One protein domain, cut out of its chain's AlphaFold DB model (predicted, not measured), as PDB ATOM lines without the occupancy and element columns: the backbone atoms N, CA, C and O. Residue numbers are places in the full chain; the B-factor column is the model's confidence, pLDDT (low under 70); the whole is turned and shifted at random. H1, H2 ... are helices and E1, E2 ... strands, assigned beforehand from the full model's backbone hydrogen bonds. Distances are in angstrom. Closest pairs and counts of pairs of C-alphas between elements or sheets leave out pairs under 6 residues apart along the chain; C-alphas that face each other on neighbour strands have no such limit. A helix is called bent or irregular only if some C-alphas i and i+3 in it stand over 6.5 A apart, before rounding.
ATOM      1  N   ALA A 172     -21.276  66.373  29.754       74.50
ATOM      2  CA  ALA A 172     -20.894  67.739  30.124       74.50
ATOM      3  C   ALA A 172     -20.081  67.830  31.432       74.50
ATOM      4  O   ALA A 172     -19.400  68.830  31.658       74.50
ATOM      5  N   ASP A 173     -20.153  66.801  32.276       77.94
ATOM      6  CA  ASP A 173     -19.484  66.728  33.574       77.94
ATOM      7  C   ASP A 173     -18.231  65.844  33.549       77.94
ATOM      8  O   ASP A 173     -17.547  65.727  34.566       77.94
ATOM      9  N   CYS A 174     -17.902  65.262  32.392       78.69
ATOM     10  CA  CYS A 174     -16.719  64.439  32.172       78.69
ATOM     11  C   CYS A 174     -15.575  65.274  31.582       78.69
ATOM     12  O   CYS A 174     -15.705  65.874  30.514       78.69
ATOM     13  N   TYR A 175     -14.426  65.273  32.252       79.12
ATOM     14  CA  TYR A 175     -13.241  66.025  31.852       79.12
ATOM     15  C   TYR A 175     -12.027  65.105  31.732       79.12
ATOM     16  O   TYR A 175     -11.746  64.311  32.622       79.12
ATOM     17  N   ASN A 176     -11.235  65.295  30.676       81.12
ATOM     18  CA  ASN A 176      -9.973  64.574  30.454       81.12
ATOM     19  C   ASN A 176      -8.786  65.276  31.142       81.12
ATOM     20  O   ASN A 176      -7.698  65.384  30.592       81.12
ATOM     21  N   ASN A 177      -9.033  65.890  32.295       86.44
ATOM     22  CA  ASN A 177      -8.013  66.583  33.073       86.44
ATOM     23  C   ASN A 177      -7.808  65.838  34.390       86.44
ATOM     24  O   ASN A 177      -8.694  65.113  34.829       86.44
ATOM     25  N   LEU A 178      -6.679  66.077  35.052       89.00
ATOM     26  CA  LEU A 178      -6.436  65.587  36.408       89.00
ATOM     27  C   LEU A 178      -7.162  66.441  37.457       89.00
ATOM     28  O   LEU A 178      -7.422  67.632  37.237       89.00
ATOM     29  N   LEU A 179      -7.396  65.859  38.636       88.38
ATOM     30  CA  LEU A 179      -7.927  66.538  39.823       88.38
ATOM     31  C   LEU A 179      -7.167  67.834  40.129       88.38
ATOM     32  O   LEU A 179      -7.798  68.867  40.356       88.38
ATOM     33  N   GLN A 180      -5.830  67.813  40.050       89.81
ATOM     34  CA  GLN A 180      -4.996  68.993  40.302       89.81
ATOM     35  C   GLN A 180      -5.347  70.181  39.387       89.81
ATOM     36  O   GLN A 180      -5.264  71.336  39.799       89.81
ATOM     37  N   SER A 181      -5.747  69.913  38.143       89.12
ATOM     38  CA  SER A 181      -6.098  70.958  37.178       89.12
ATOM     39  C   SER A 181      -7.517  71.482  37.400       89.12
ATOM     40  O   SER A 181      -7.749  72.683  37.278       89.12
ATOM     41  N   ILE A 182      -8.469  70.608  37.745       90.19
ATOM     42  CA  ILE A 182      -9.884  70.980  37.893       90.19
ATOM     43  C   ILE A 182     -10.177  71.655  39.236       90.19
ATOM     44  O   ILE A 182     -10.930  72.627  39.255       90.19
ATOM     45  N   LEU A 183      -9.574  71.200  40.340       88.38
ATOM     46  CA  LEU A 183      -9.847  71.739  41.680       88.38
ATOM     47  C   LEU A 183      -9.689  73.273  41.763       88.38
ATOM     48  O   LEU A 183     -10.624  73.928  42.223       88.38
ATOM     49  N   PRO A 184      -8.605  73.894  41.252       88.69
ATOM     50  CA  PRO A 184      -8.446  75.350  41.288       88.69
ATOM     51  C   PRO A 184      -9.407  76.117  40.367       88.69
ATOM     52  O   PRO A 184      -9.588  77.321  40.534       88.69
ATOM     53  N   GLN A 185     -10.000  75.457  39.366       88.81
ATOM     54  CA  GLN A 185     -10.949  76.090  38.439       88.81
ATOM     55  C   GLN A 185     -12.346  76.225  39.059       88.81
ATOM     56  O   GLN A 185     -13.137  77.081  38.645       88.81
ATOM     57  N   LEU A 186     -12.658  75.404  40.065       88.25
ATOM     58  CA  LEU A 186     -13.937  75.413  40.758       88.25
ATOM     59  C   LEU A 186     -13.946  76.497  41.844       88.25
ATOM     60  O   LEU A 186     -13.587  76.270  42.996       88.25
ATOM     61  N   LYS A 187     -14.418  77.690  41.474       89.19
ATOM     62  CA  LYS A 187     -14.509  78.847  42.385       89.19
ATOM     63  C   LYS A 187     -15.343  78.594  43.639       89.19
ATOM     64  O   LYS A 187     -15.135  79.277  44.622       89.19
ATOM     65  N   SER A 188     -16.296  77.666  43.581       90.06
ATOM     66  CA  SER A 188     -17.194  77.350  44.692       90.06
ATOM     67  C   SER A 188     -16.532  76.549  45.812       90.06
ATOM     68  O   SER A 188     -17.155  76.379  46.851       90.06
ATOM     69  N   VAL A 189     -15.337  76.000  45.582       92.00
ATOM     70  CA  VAL A 189     -14.617  75.123  46.521       92.00
ATOM     71  C   VAL A 189     -13.177  75.588  46.726       92.00
ATOM     72  O   VAL A 189     -12.280  74.791  47.001       92.00
ATOM     73  N   SER A 190     -12.927  76.883  46.528       92.44
ATOM     74  CA  SER A 190     -11.578  77.443  46.507       92.44
ATOM     75  C   SER A 190     -10.854  77.272  47.844       92.44
ATOM     76  O   SER A 190      -9.649  77.005  47.860       92.44
ATOM     77  N   ILE A 191     -11.591  77.340  48.955       92.50
ATOM     78  CA  ILE A 191     -11.065  77.155  50.308       92.50
ATOM     79  C   ILE A 191     -10.647  75.693  50.504       92.50
ATOM     80  O   ILE A 191      -9.516  75.412  50.904       92.50
ATOM     81  N   PHE A 192     -11.531  74.752  50.162       93.31
ATOM     82  CA  PHE A 192     -11.264  73.320  50.313       93.31
ATOM     83  C   PHE A 192     -10.130  72.836  49.397       93.31
ATOM     84  O   PHE A 192      -9.246  72.096  49.828       93.31
ATOM     85  N   ALA A 193     -10.104  73.309  48.148       92.56
ATOM     86  CA  ALA A 193      -9.010  73.052  47.215       92.56
ATOM     87  C   ALA A 193      -7.670  73.597  47.740       92.56
ATOM     88  O   ALA A 193      -6.631  72.962  47.553       92.56
ATOM     89  N   GLY A 194      -7.695  74.741  48.435       92.06
ATOM     90  CA  GLY A 194      -6.540  75.285  49.146       92.06
ATOM     91  C   GLY A 194      -5.989  74.311  50.188       92.06
ATOM     92  O   GLY A 194      -4.803  73.995  50.147       92.06
ATOM     93  N   TYR A 195      -6.848  73.756  51.045       92.81
ATOM     94  CA  TYR A 195      -6.429  72.786  52.066       92.81
ATOM     95  C   TYR A 195      -5.812  71.513  51.472       92.81
ATOM     96  O   TYR A 195      -4.814  71.018  51.992       92.81
ATOM     97  N   ILE A 196      -6.364  70.994  50.368       92.19
ATOM     98  CA  ILE A 196      -5.779  69.840  49.664       92.19
ATOM     99  C   ILE A 196      -4.390  70.184  49.125       92.19
ATOM    100  O   ILE A 196      -3.470  69.383  49.260       92.19
ATOM    101  N   ARG A 197      -4.228  71.366  48.520       92.00
ATOM    102  CA  ARG A 197      -2.952  71.808  47.944       92.00
ATOM    103  C   ARG A 197      -1.871  71.977  49.010       92.00
ATOM    104  O   ARG A 197      -0.714  71.639  48.768       92.00
ATOM    105  N   ASP A 198      -2.244  72.501  50.172       90.81
ATOM    106  CA  ASP A 198      -1.319  72.720  51.284       90.81
ATOM    107  C   ASP A 198      -0.917  71.387  51.953       90.81
ATOM    108  O   ASP A 198       0.158  71.275  52.548       90.81
ATOM    109  N   ASN A 199      -1.728  70.337  51.783       90.38
ATOM    110  CA  ASN A 199      -1.394  68.976  52.176       90.38
ATOM    111  C   ASN A 199      -0.540  68.274  51.107       90.38
ATOM    112  O   ASN A 199      -1.026  67.835  50.065       90.38
ATOM    113  N   LYS A 200       0.755  68.102  51.390       90.50
ATOM    114  CA  LYS A 200       1.707  67.509  50.437       90.50
ATOM    115  C   LYS A 200       1.323  66.097  49.980       90.50
ATOM    116  O   LYS A 200       1.531  65.768  48.812       90.50
ATOM    117  N   GLU A 201       0.801  65.267  50.882       89.38
ATOM    118  CA  GLU A 201       0.417  63.894  50.549       89.38
ATOM    119  C   GLU A 201      -0.782  63.894  49.602       89.38
ATOM    120  O   GLU A 201      -0.700  63.330  48.510       89.38
ATOM    121  N   LEU A 202      -1.862  64.583  49.968       89.38
ATOM    122  CA  LEU A 202      -3.069  64.635  49.146       89.38
ATOM    123  C   LEU A 202      -2.808  65.320  47.804       89.38
ATOM    124  O   LEU A 202      -3.206  64.783  46.773       89.38
ATOM    125  N   ASN A 203      -2.064  66.432  47.785       90.31
ATOM    126  CA  ASN A 203      -1.696  67.102  46.540       90.31
ATOM    127  C   ASN A 203      -0.957  66.151  45.585       90.31
ATOM    128  O   ASN A 203      -1.318  66.066  44.413       90.31
ATOM    129  N   SER A 204       0.007  65.366  46.082       89.69
ATOM    130  CA  SER A 204       0.725  64.395  45.242       89.69
ATOM    131  C   SER A 204      -0.185  63.310  44.653       89.69
ATOM    132  O   SER A 204       0.029  62.863  43.528       89.69
ATOM    133  N   ARG A 205      -1.253  62.924  45.364       87.69
ATOM    134  CA  ARG A 205      -2.239  61.962  44.855       87.69
ATOM    135  C   ARG A 205      -3.143  62.575  43.788       87.69
ATOM    136  O   ARG A 205      -3.463  61.891  42.823       87.69
ATOM    137  N   THR A 206      -3.475  63.867  43.884       87.69
ATOM    138  CA  THR A 206      -4.264  64.557  42.842       87.69
ATOM    139  C   THR A 206      -3.553  64.672  41.490       87.69
ATOM    140  O   THR A 206      -4.208  64.919  40.475       87.69
ATOM    141  N   GLU A 207      -2.231  64.485  41.472       88.25
ATOM    142  CA  GLU A 207      -1.378  64.468  40.276       88.25
ATOM    143  C   GLU A 207      -1.217  63.061  39.680       88.25
ATOM    144  O   GLU A 207      -0.837  62.922  38.518       88.25
ATOM    145  N   SER A 208      -1.487  62.013  40.463       84.94
ATOM    146  CA  SER A 208      -1.279  60.628  40.042       84.94
ATOM    147  C   SER A 208      -2.486  60.087  39.284       84.94
ATOM    148  O   SER A 208      -3.624  60.252  39.720       84.94
ATOM    149  N   LEU A 209      -2.229  59.398  38.172       81.06
ATOM    150  CA  LEU A 209      -3.236  58.647  37.413       81.06
ATOM    151  C   LEU A 209      -3.551  57.282  38.039       81.06
ATOM    152  O   LEU A 209      -4.608  56.720  37.787       81.06
ATOM    153  N   GLU A 210      -2.634  56.746  38.845       76.62
ATOM    154  CA  GLU A 210      -2.780  55.420  39.458       76.62
ATOM    155  C   GLU A 210      -3.656  55.456  40.717       76.62
ATOM    156  O   GLU A 210      -4.165  54.426  41.147       76.62
ATOM    157  N   SER A 211      -3.850  56.640  41.309       77.31
ATOM    158  CA  SER A 211      -4.710  56.815  42.477       77.31
ATOM    159  C   SER A 211      -6.054  57.387  42.049       77.31
ATOM    160  O   SER A 211      -6.136  58.514  41.568       77.31
ATOM    161  N   ASN A 212      -7.116  56.607  42.252       84.38
ATOM    162  CA  ASN A 212      -8.484  57.061  42.033       84.38
ATOM    163  C   ASN A 212      -9.054  57.640  43.321       84.38
ATOM    164  O   ASN A 212      -9.239  56.920  44.306       84.38
ATOM    165  N   MET A 213      -9.361  58.933  43.301       88.50
ATOM    166  CA  MET A 213      -9.817  59.661  44.478       88.50
ATOM    167  C   MET A 213     -11.234  60.196  44.280       88.50
ATOM    168  O   MET A 213     -11.583  60.743  43.236       88.50
ATOM    169  N   LEU A 214     -12.065  60.061  45.305       90.62
ATOM    170  CA  LEU A 214     -13.363  60.713  45.376       90.62
ATOM    171  C   LEU A 214     -13.280  61.845  46.398       90.62
ATOM    172  O   LEU A 214     -12.925  61.632  47.558       90.62
ATOM    173  N   ILE A 215     -13.623  63.049  45.953       93.25
ATOM    174  CA  ILE A 215     -13.595  64.268  46.752       93.25
ATOM    175  C   ILE A 215     -15.025  64.747  46.945       93.25
ATOM    176  O   ILE A 215     -15.656  65.199  45.993       93.25
ATOM    177  N   VAL A 216     -15.526  64.696  48.175       94.12
ATOM    178  CA  VAL A 216     -16.782  65.348  48.549       94.12
ATOM    179  C   VAL A 216     -16.447  66.705  49.140       94.12
ATOM    180  O   VAL A 216     -16.205  66.844  50.332       94.12
ATOM    181  N   SER A 217     -16.386  67.714  48.284       94.50
ATOM    182  CA  SER A 217     -16.011  69.058  48.689       94.50
ATOM    183  C   SER A 217     -17.219  69.850  49.198       94.50
ATOM    184  O   SER A 217     -18.184  70.029  48.449       94.50
ATOM    185  N   PRO A 218     -17.156  70.421  50.410       94.38
ATOM    186  CA  PRO A 218     -18.070  71.481  50.812       94.38
ATOM    187  C   PRO A 218     -17.850  72.735  49.959       94.38
ATOM    188  O   PRO A 218     -16.745  72.968  49.456       94.38
ATOM    189  N   THR A 219     -18.901  73.537  49.787       94.38
ATOM    190  CA  THR A 219     -18.794  74.882  49.208       94.38
ATOM    191  C   THR A 219     -18.089  75.836  50.171       94.38
ATOM    192  O   THR A 219     -18.136  75.653  51.389       94.38
ATOM    193  N   ASP A 220     -17.483  76.893  49.635       93.00
ATOM    194  CA  ASP A 220     -16.863  77.952  50.438       93.00
ATOM    195  C   ASP A 220     -17.884  78.555  51.428       93.00
ATOM    196  O   ASP A 220     -17.605  78.668  52.624       93.00
ATOM    197  N   ASP A 221     -19.122  78.780  50.973       91.12
ATOM    198  CA  ASP A 221     -20.241  79.226  51.815       91.12
ATOM    199  C   ASP A 221     -20.579  78.231  52.941       91.12
ATOM    200  O   ASP A 221     -20.929  78.641  54.054       91.12
ATOM    201  N   ALA A 222     -20.489  76.921  52.681       90.06
ATOM    202  CA  ALA A 222     -20.742  75.895  53.687       90.06
ATOM    203  C   ALA A 222     -19.632  75.853  54.746       90.06
ATOM    204  O   ALA A 222     -19.937  75.740  55.934       90.06
ATOM    205  N   ILE A 223     -18.367  76.001  54.347       89.62
ATOM    206  CA  ILE A 223     -17.239  76.073  55.288       89.62
ATOM    207  C   ILE A 223     -17.372  77.308  56.184       89.62
ATOM    208  O   ILE A 223     -17.112  77.236  57.384       89.62
ATOM    209  N   GLU A 224     -17.797  78.443  55.632       87.75
ATOM    210  CA  GLU A 224     -17.914  79.682  56.399       87.75
ATOM    211  C   GLU A 224     -19.110  79.697  57.356       87.75
ATOM    212  O   GLU A 224     -18.974  80.168  58.484       87.75
ATOM    213  N   ASN A 225     -20.262  79.163  56.936       87.25
ATOM    214  CA  ASN A 225     -21.523  79.365  57.655       87.25
ATOM    215  C   ASN A 225     -22.076  78.108  58.344       87.25
ATOM    216  O   ASN A 225     -22.866  78.223  59.281       87.25
ATOM    217  N   LYS A 226     -21.711  76.899  57.894       84.00
ATOM    218  CA  LYS A 226     -22.343  75.636  58.345       84.00
ATOM    219  C   LYS A 226     -21.505  74.842  59.350       84.00
ATOM    220  O   LYS A 226     -21.949  73.791  59.810       84.00
ATOM    221  N   LEU A 227     -20.348  75.373  59.751       83.94
ATOM    222  CA  LEU A 227     -19.451  74.807  60.768       83.94
ATOM    223  C   LEU A 227     -19.626  75.444  62.161       83.94
ATOM    224  O   LEU A 227     -18.690  75.489  62.950       83.94
ATOM    225  N   SER A 228     -20.822  75.948  62.488       82.12
ATOM    226  CA  SER A 228     -21.132  76.522  63.814       82.12
ATOM    227  C   SER A 228     -20.187  77.660  64.244       82.12
ATOM    228  O   SER A 228     -19.855  77.779  65.421       82.12
ATOM    229  N   ASN A 229     -19.763  78.503  63.294       82.56
ATOM    230  CA  ASN A 229     -18.771  79.580  63.460       82.56
ATOM    231  C   ASN A 229     -17.347  79.126  63.826       82.56
ATOM    232  O   ASN A 229     -16.513  79.976  64.131       82.56
ATOM    233  N   LEU A 230     -17.058  77.825  63.779       86.25
ATOM    234  CA  LEU A 230     -15.712  77.287  63.940       86.25
ATOM    235  C   LEU A 230     -15.075  77.044  62.576       86.25
ATOM    236  O   LEU A 230     -15.747  76.724  61.593       86.25
ATOM    237  N   LYS A 231     -13.756  77.184  62.514       88.62
ATOM    238  CA  LYS A 231     -12.981  76.856  61.319       88.62
ATOM    239  C   LYS A 231     -12.567  75.380  61.325       88.62
ATOM    240  O   LYS A 231     -12.400  74.808  62.399       88.62
ATOM    241  N   PRO A 232     -12.335  74.758  60.151       87.75
ATOM    242  CA  PRO A 232     -11.903  73.358  60.051       87.75
ATOM    243  C   PRO A 232     -10.670  72.983  60.885       87.75
ATOM    244  O   PRO A 232     -10.512  71.831  61.260       87.75
ATOM    245  N   TRP A 233      -9.796  73.949  61.178       88.56
ATOM    246  CA  TRP A 233      -8.594  73.754  61.990       88.56
ATOM    247  C   TRP A 233      -8.803  73.959  63.500       88.56
ATOM    248  O   TRP A 233      -7.870  73.757  64.274       88.56
ATOM    249  N   GLU A 234      -9.988  74.384  63.942       87.69
ATOM    250  CA  GLU A 234     -10.302  74.646  65.356       87.69
ATOM    251  C   GLU A 234     -10.975  73.453  66.053       87.69
ATOM    252  O   GLU A 234     -11.202  73.499  67.261       87.69
ATOM    253  N   PHE A 235     -11.296  72.392  65.308       89.12
ATOM    254  CA  PHE A 235     -11.917  71.175  65.822       89.12
ATOM    255  C   PHE A 235     -11.296  69.926  65.171       89.12
ATOM    256  O   PHE A 235     -10.829  69.999  64.036       89.12
ATOM    257  N   PRO A 236     -11.312  68.757  65.839       83.31
ATOM    258  CA  PRO A 236     -11.933  68.479  67.139       83.31
ATOM    259  C   PRO A 236     -11.154  69.005  68.355       83.31
ATOM    260  O   PRO A 236     -11.768  69.239  69.392       83.31
ATOM    261  N   ALA A 237      -9.836  69.201  68.256       86.19
ATOM    262  CA  ALA A 237      -9.027  69.684  69.374       86.19
ATOM    263  C   ALA A 237      -8.910  71.215  69.356       86.19
ATOM    264  O   ALA A 237      -8.586  71.810  68.331       86.19
ATOM    265  N   SER A 238      -9.145  71.869  70.494       84.56
ATOM    266  CA  SER A 238      -9.068  73.330  70.581       84.56
ATOM    267  C   SER A 238      -7.618  73.814  70.649       84.56
ATOM    268  O   SER A 238      -6.831  73.335  71.462       84.56
ATOM    269  N   LEU A 239      -7.283  74.854  69.881       82.62
ATOM    270  CA  LEU A 239      -5.940  75.460  69.895       82.62
ATOM    271  C   LEU A 239      -5.555  76.054  71.264       82.62
ATOM    272  O   LEU A 239      -4.375  76.177  71.573       82.62
ATOM    273  N   ASN A 240      -6.542  76.372  72.108       80.12
ATOM    274  CA  ASN A 240      -6.336  76.902  73.460       80.12
ATOM    275  C   ASN A 240      -5.696  75.894  74.431       80.12
ATOM    276  O   ASN A 240      -5.274  76.277  75.520       80.12
ATOM    277  N   GLU A 241      -5.660  74.609  74.074       73.94
ATOM    278  CA  GLU A 241      -5.076  73.551  74.904       73.94
ATOM    279  C   GLU A 241      -3.553  73.432  74.726       73.94
ATOM    280  O   GLU A 241      -2.879  72.823  75.563       73.94
ATOM    281  N   ALA A 242      -3.001  74.039  73.671       76.69
ATOM    282  CA  ALA A 242      -1.572  74.040  73.389       76.69
ATOM    283  C   ALA A 242      -0.808  74.929  74.377       76.69
ATOM    284  O   ALA A 242      -1.200  76.063  74.653       76.69
ATOM    285  N   LYS A 243       0.327  74.440  74.882       77.56
ATOM    286  CA  LYS A 243       1.207  75.227  75.764       77.56
ATOM    287  C   LYS A 243       2.363  75.875  75.005       77.56
ATOM    288  O   LYS A 243       2.985  76.798  75.524       77.56
ATOM    289  N   THR A 244       2.644  75.389  73.797       86.69
ATOM    290  CA  THR A 244       3.768  75.810  72.951       86.69
ATOM    291  C   THR A 244       3.307  75.989  71.503       86.69
ATOM    292  O   THR A 244       2.455  75.235  71.040       86.69
ATOM    293  N   GLU A 245       3.926  76.909  70.756       87.44
ATOM    294  CA  GLU A 245       3.647  77.137  69.322       87.44
ATOM    295  C   GLU A 245       3.766  75.850  68.483       87.44
ATOM    296  O   GLU A 245       2.927  75.573  67.635       87.44
ATOM    297  N   GLN A 246       4.740  74.984  68.786       87.75
ATOM    298  CA  GLN A 246       4.910  73.698  68.092       87.75
ATOM    299  C   GLN A 246       3.752  72.717  68.328       87.75
ATOM    300  O   GLN A 246       3.409  71.933  67.445       87.75
ATOM    301  N   GLU A 247       3.160  72.725  69.525       87.75
ATOM    302  CA  GLU A 247       1.989  71.896  69.825       87.75
ATOM    303  C   GLU A 247       0.752  72.448  69.115       87.75
ATOM    304  O   GLU A 247      -0.064  71.678  68.618       87.75
ATOM    305  N   GLN A 248       0.651  73.775  69.020       88.12
ATOM    306  CA  GLN A 248      -0.420  74.451  68.301       88.12
ATOM    307  C   GLN A 248      -0.384  74.129  66.803       88.12
ATOM    308  O   GLN A 248      -1.412  73.749  66.243       88.12
ATOM    309  N   ASP A 249       0.791  74.203  66.174       89.25
ATOM    310  CA  ASP A 249       0.973  73.845  64.763       89.25
ATOM    311  C   ASP A 249       0.611  72.382  64.499       89.25
ATOM    312  O   ASP A 249      -0.016  72.057  63.490       89.25
ATOM    313  N   LYS A 250       0.965  71.491  65.431       89.75
ATOM    314  CA  LYS A 250       0.612  70.077  65.330       89.75
ATOM    315  C   LYS A 250      -0.898  69.860  65.432       89.75
ATOM    316  O   LYS A 250      -1.456  69.164  64.594       89.75
ATOM    317  N   ILE A 251      -1.563  70.481  66.409       90.12
ATOM    318  CA  ILE A 251      -3.026  70.404  66.555       90.12
ATOM    319  C   ILE A 251      -3.716  70.934  65.297       90.12
ATOM    320  O   ILE A 251      -4.662  70.318  64.815       90.12
ATOM    321  N   LEU A 252      -3.222  72.037  64.733       91.00
ATOM    322  CA  LEU A 252      -3.747  72.609  63.497       91.00
ATOM    323  C   LEU A 252      -3.658  71.610  62.336       91.00
ATOM    324  O   LEU A 252      -4.646  71.403  61.630       91.00
ATOM    325  N   GLN A 253      -2.496  70.980  62.147       90.00
ATOM    326  CA  GLN A 253      -2.294  69.981  61.095       90.00
ATOM    327  C   GLN A 253      -3.159  68.736  61.314       90.00
ATOM    328  O   GLN A 253      -3.807  68.284  60.372       90.00
ATOM    329  N   ASP A 254      -3.224  68.226  62.544       91.00
ATOM    330  CA  ASP A 254      -4.014  67.043  62.899       91.00
ATOM    331  C   ASP A 254      -5.522  67.299  62.691       91.00
ATOM    332  O   ASP A 254      -6.231  66.464  62.123       91.00
ATOM    333  N   ASN A 255      -6.015  68.481  63.078       92.50
ATOM    334  CA  ASN A 255      -7.404  68.895  62.869       92.50
ATOM    335  C   ASN A 255      -7.749  69.014  61.378       92.50
ATOM    336  O   ASN A 255      -8.752  68.453  60.927       92.50
ATOM    337  N   LEU A 256      -6.902  69.695  60.596       91.75
ATOM    338  CA  LEU A 256      -7.093  69.826  59.148       91.75
ATOM    339  C   LEU A 256      -7.051  68.473  58.442       91.75
ATOM    340  O   LEU A 256      -7.884  68.217  57.573       91.75
ATOM    341  N   GLN A 257      -6.118  67.601  58.824       92.19
ATOM    342  CA  GLN A 257      -6.023  66.252  58.281       92.19
ATOM    343  C   GLN A 257      -7.310  65.473  58.553       92.19
ATOM    344  O   GLN A 257      -7.909  64.941  57.624       92.19
ATOM    345  N   ASN A 258      -7.801  65.487  59.795       91.75
ATOM    346  CA  ASN A 258      -9.056  64.832  60.156       91.75
ATOM    347  C   ASN A 258     -10.259  65.400  59.381       91.75
ATOM    348  O   ASN A 258     -11.145  64.652  58.960       91.75
ATOM    349  N   TYR A 259     -10.293  66.716  59.158       92.94
ATOM    350  CA  TYR A 259     -11.333  67.346  58.351       92.94
ATOM    351  C   TYR A 259     -11.286  66.884  56.888       92.94
ATOM    352  O   TYR A 259     -12.321  66.516  56.331       92.94
ATOM    353  N   LEU A 260     -10.101  66.864  56.271       92.94
ATOM    354  CA  LEU A 260      -9.902  66.400  54.894       92.94
ATOM    355  C   LEU A 260     -10.231  64.911  54.747       92.94
ATOM    356  O   LEU A 260     -10.941  64.523  53.820       92.94
ATOM    357  N   ASP A 261      -9.800  64.088  55.700       91.50
ATOM    358  CA  ASP A 261     -10.027  62.645  55.692       91.50
ATOM    359  C   ASP A 261     -11.502  62.256  55.838       91.50
ATOM    360  O   ASP A 261     -11.901  61.172  55.411       91.50
ATOM    361  N   GLY A 262     -12.333  63.134  56.403       89.94
ATOM    362  CA  GLY A 262     -13.787  62.957  56.438       89.94
ATOM    363  C   GLY A 262     -14.527  63.423  55.181       89.94
ATOM    364  O   GLY A 262     -15.744  63.273  55.107       89.94
ATOM    365  N   HIS A 263     -13.817  63.967  54.193       91.75
ATOM    366  CA  HIS A 263     -14.375  64.432  52.916       91.75
ATOM    367  C   HIS A 263     -13.769  63.726  51.700       91.75
ATOM    368  O   HIS A 263     -14.231  63.911  50.573       91.75
ATOM    369  N   ILE A 264     -12.730  62.923  51.914       92.12
ATOM    370  CA  ILE A 264     -11.944  62.303  50.858       92.12
ATOM    371  C   ILE A 264     -11.979  60.786  51.019       92.12
ATOM    372  O   ILE A 264     -11.811  60.240  52.112       92.12
ATOM    373  N   VAL A 265     -12.151  60.108  49.890       89.44
ATOM    374  CA  VAL A 265     -11.948  58.669  49.751       89.44
ATOM    375  C   VAL A 265     -10.789  58.461  48.793       89.44
ATOM    376  O   VAL A 265     -10.864  58.851  47.626       89.44
TER     377      VAL A 265
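What this domain is: This is residues 172 to 265 of the 341 residues of the protein "FAS1 domain-containing protein" of Candida orthopsilosis (strain 90-125) (UniProt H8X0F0). Three helices, H1, H2 and H3, make a small cluster in which H2 meets H1 and H3 at corners and H1 and H3 touch about perpendicular to each other, with the lone strand E1 beside H2, and the long helix H5 is an arm that reaches the cluster with its residues 256 to 260. H4 sits by the first half of H2, and from it a winding link, residues 226 to 244, leads out to the far end of H5, while residues 172 to 177 stick out as a tail at the opposite end of the long axis. The printed part has 94 residues with five named helices and one named strand, in the order H1, H2, H3, E1, H4, H5; the class is mostly helix, and E1 pairs with no named strand. It is only just compact, close to loose, with a radius of gyration of the C-alphas of 14.6 A, and its outline is elongated, 49 by 28 by 18 A.

How they stand to each other: Start at the longest helix, H5, residues 245 to 261, and look at its residues 256 to 260, with which alone it only just touches H2, residues 187 to 198: there are 3 pairs of C-alphas within 8 A, the closest being those of Ile 196 and Leu 260, 7.5 A apart. The two run opposite ways at a steep tilt of 54 degrees. H2 is the hub, touching four other helices. At its residues 188 to 192 it touches H4, residues 220 to 225, about perpendicular at 89 degrees, and the closest C-alphas are those of Val 189 and Asp 220, 5.3 A apart. H1, residues 179 to 185, and H2 touch only at the corner by their link, with the C-alphas of Leu 183 and Ala 193 closest at 5.7 A. H3, residues 200 to 207, and H2 also touch only at the corner, and only just, with 3 pairs within 8 A. H1 and H3 touch at Leu 179 and Thr 206, whose C-alphas are closest at 5.1 A, and their lines are about perpendicular at 87 degrees. The helix packing is mostly crossed: of the three touching pairs of helices just given that meet beyond a corner, none is at a shallow tilt. Now look at E1, residues 213 to 218: its closest C-alpha to H2 is that of Ser 217, 6.6 A from that of Phe 192. H1 and E1 are near each other, with 5 pairs of C-alphas within 10 A, and residues 214 to 215 of E1 pair antiparallel with residues 264 to 265. H5 is apart from H1, H3, H4 and E1. In H3, H4 and H5 every O i to N i+4 pair is within hydrogen-bond range; in H2 it is 6 of 8, and in H1 1 of 3, beside 2 of 4 O i to N i+3 pairs.

Where its parts are: Find C-alpha 245 at (3.647, 77.137, 69.322); from there H5 runs 24.1 A to C-alpha 261 at (-10.027, 62.645, 55.692). H2 covers 17.1 A and is irregular, with C-alphas 188 and 191 8.3 A apart. E1 spans 15.7 A, H3 11.0 A and H4 8.7 A. H1 begins at C-alpha 179, (-7.927, 66.538, 39.823), and measures 10.1 A; it is neither bent nor irregular, but only just: C-alphas 181 and 184 are 6.5 A apart.

The domain as a whole: The two C-alphas farthest apart are those of Ala 172 and Lys 243, at 51.3 A. Residues 172 to 177 stand free. The printed part has no cut; the link from H4 to H5, 19 residues, is long, and the other four are tight. The mean pLDDT of the printed part is 88.0, and no printed residue is under 70.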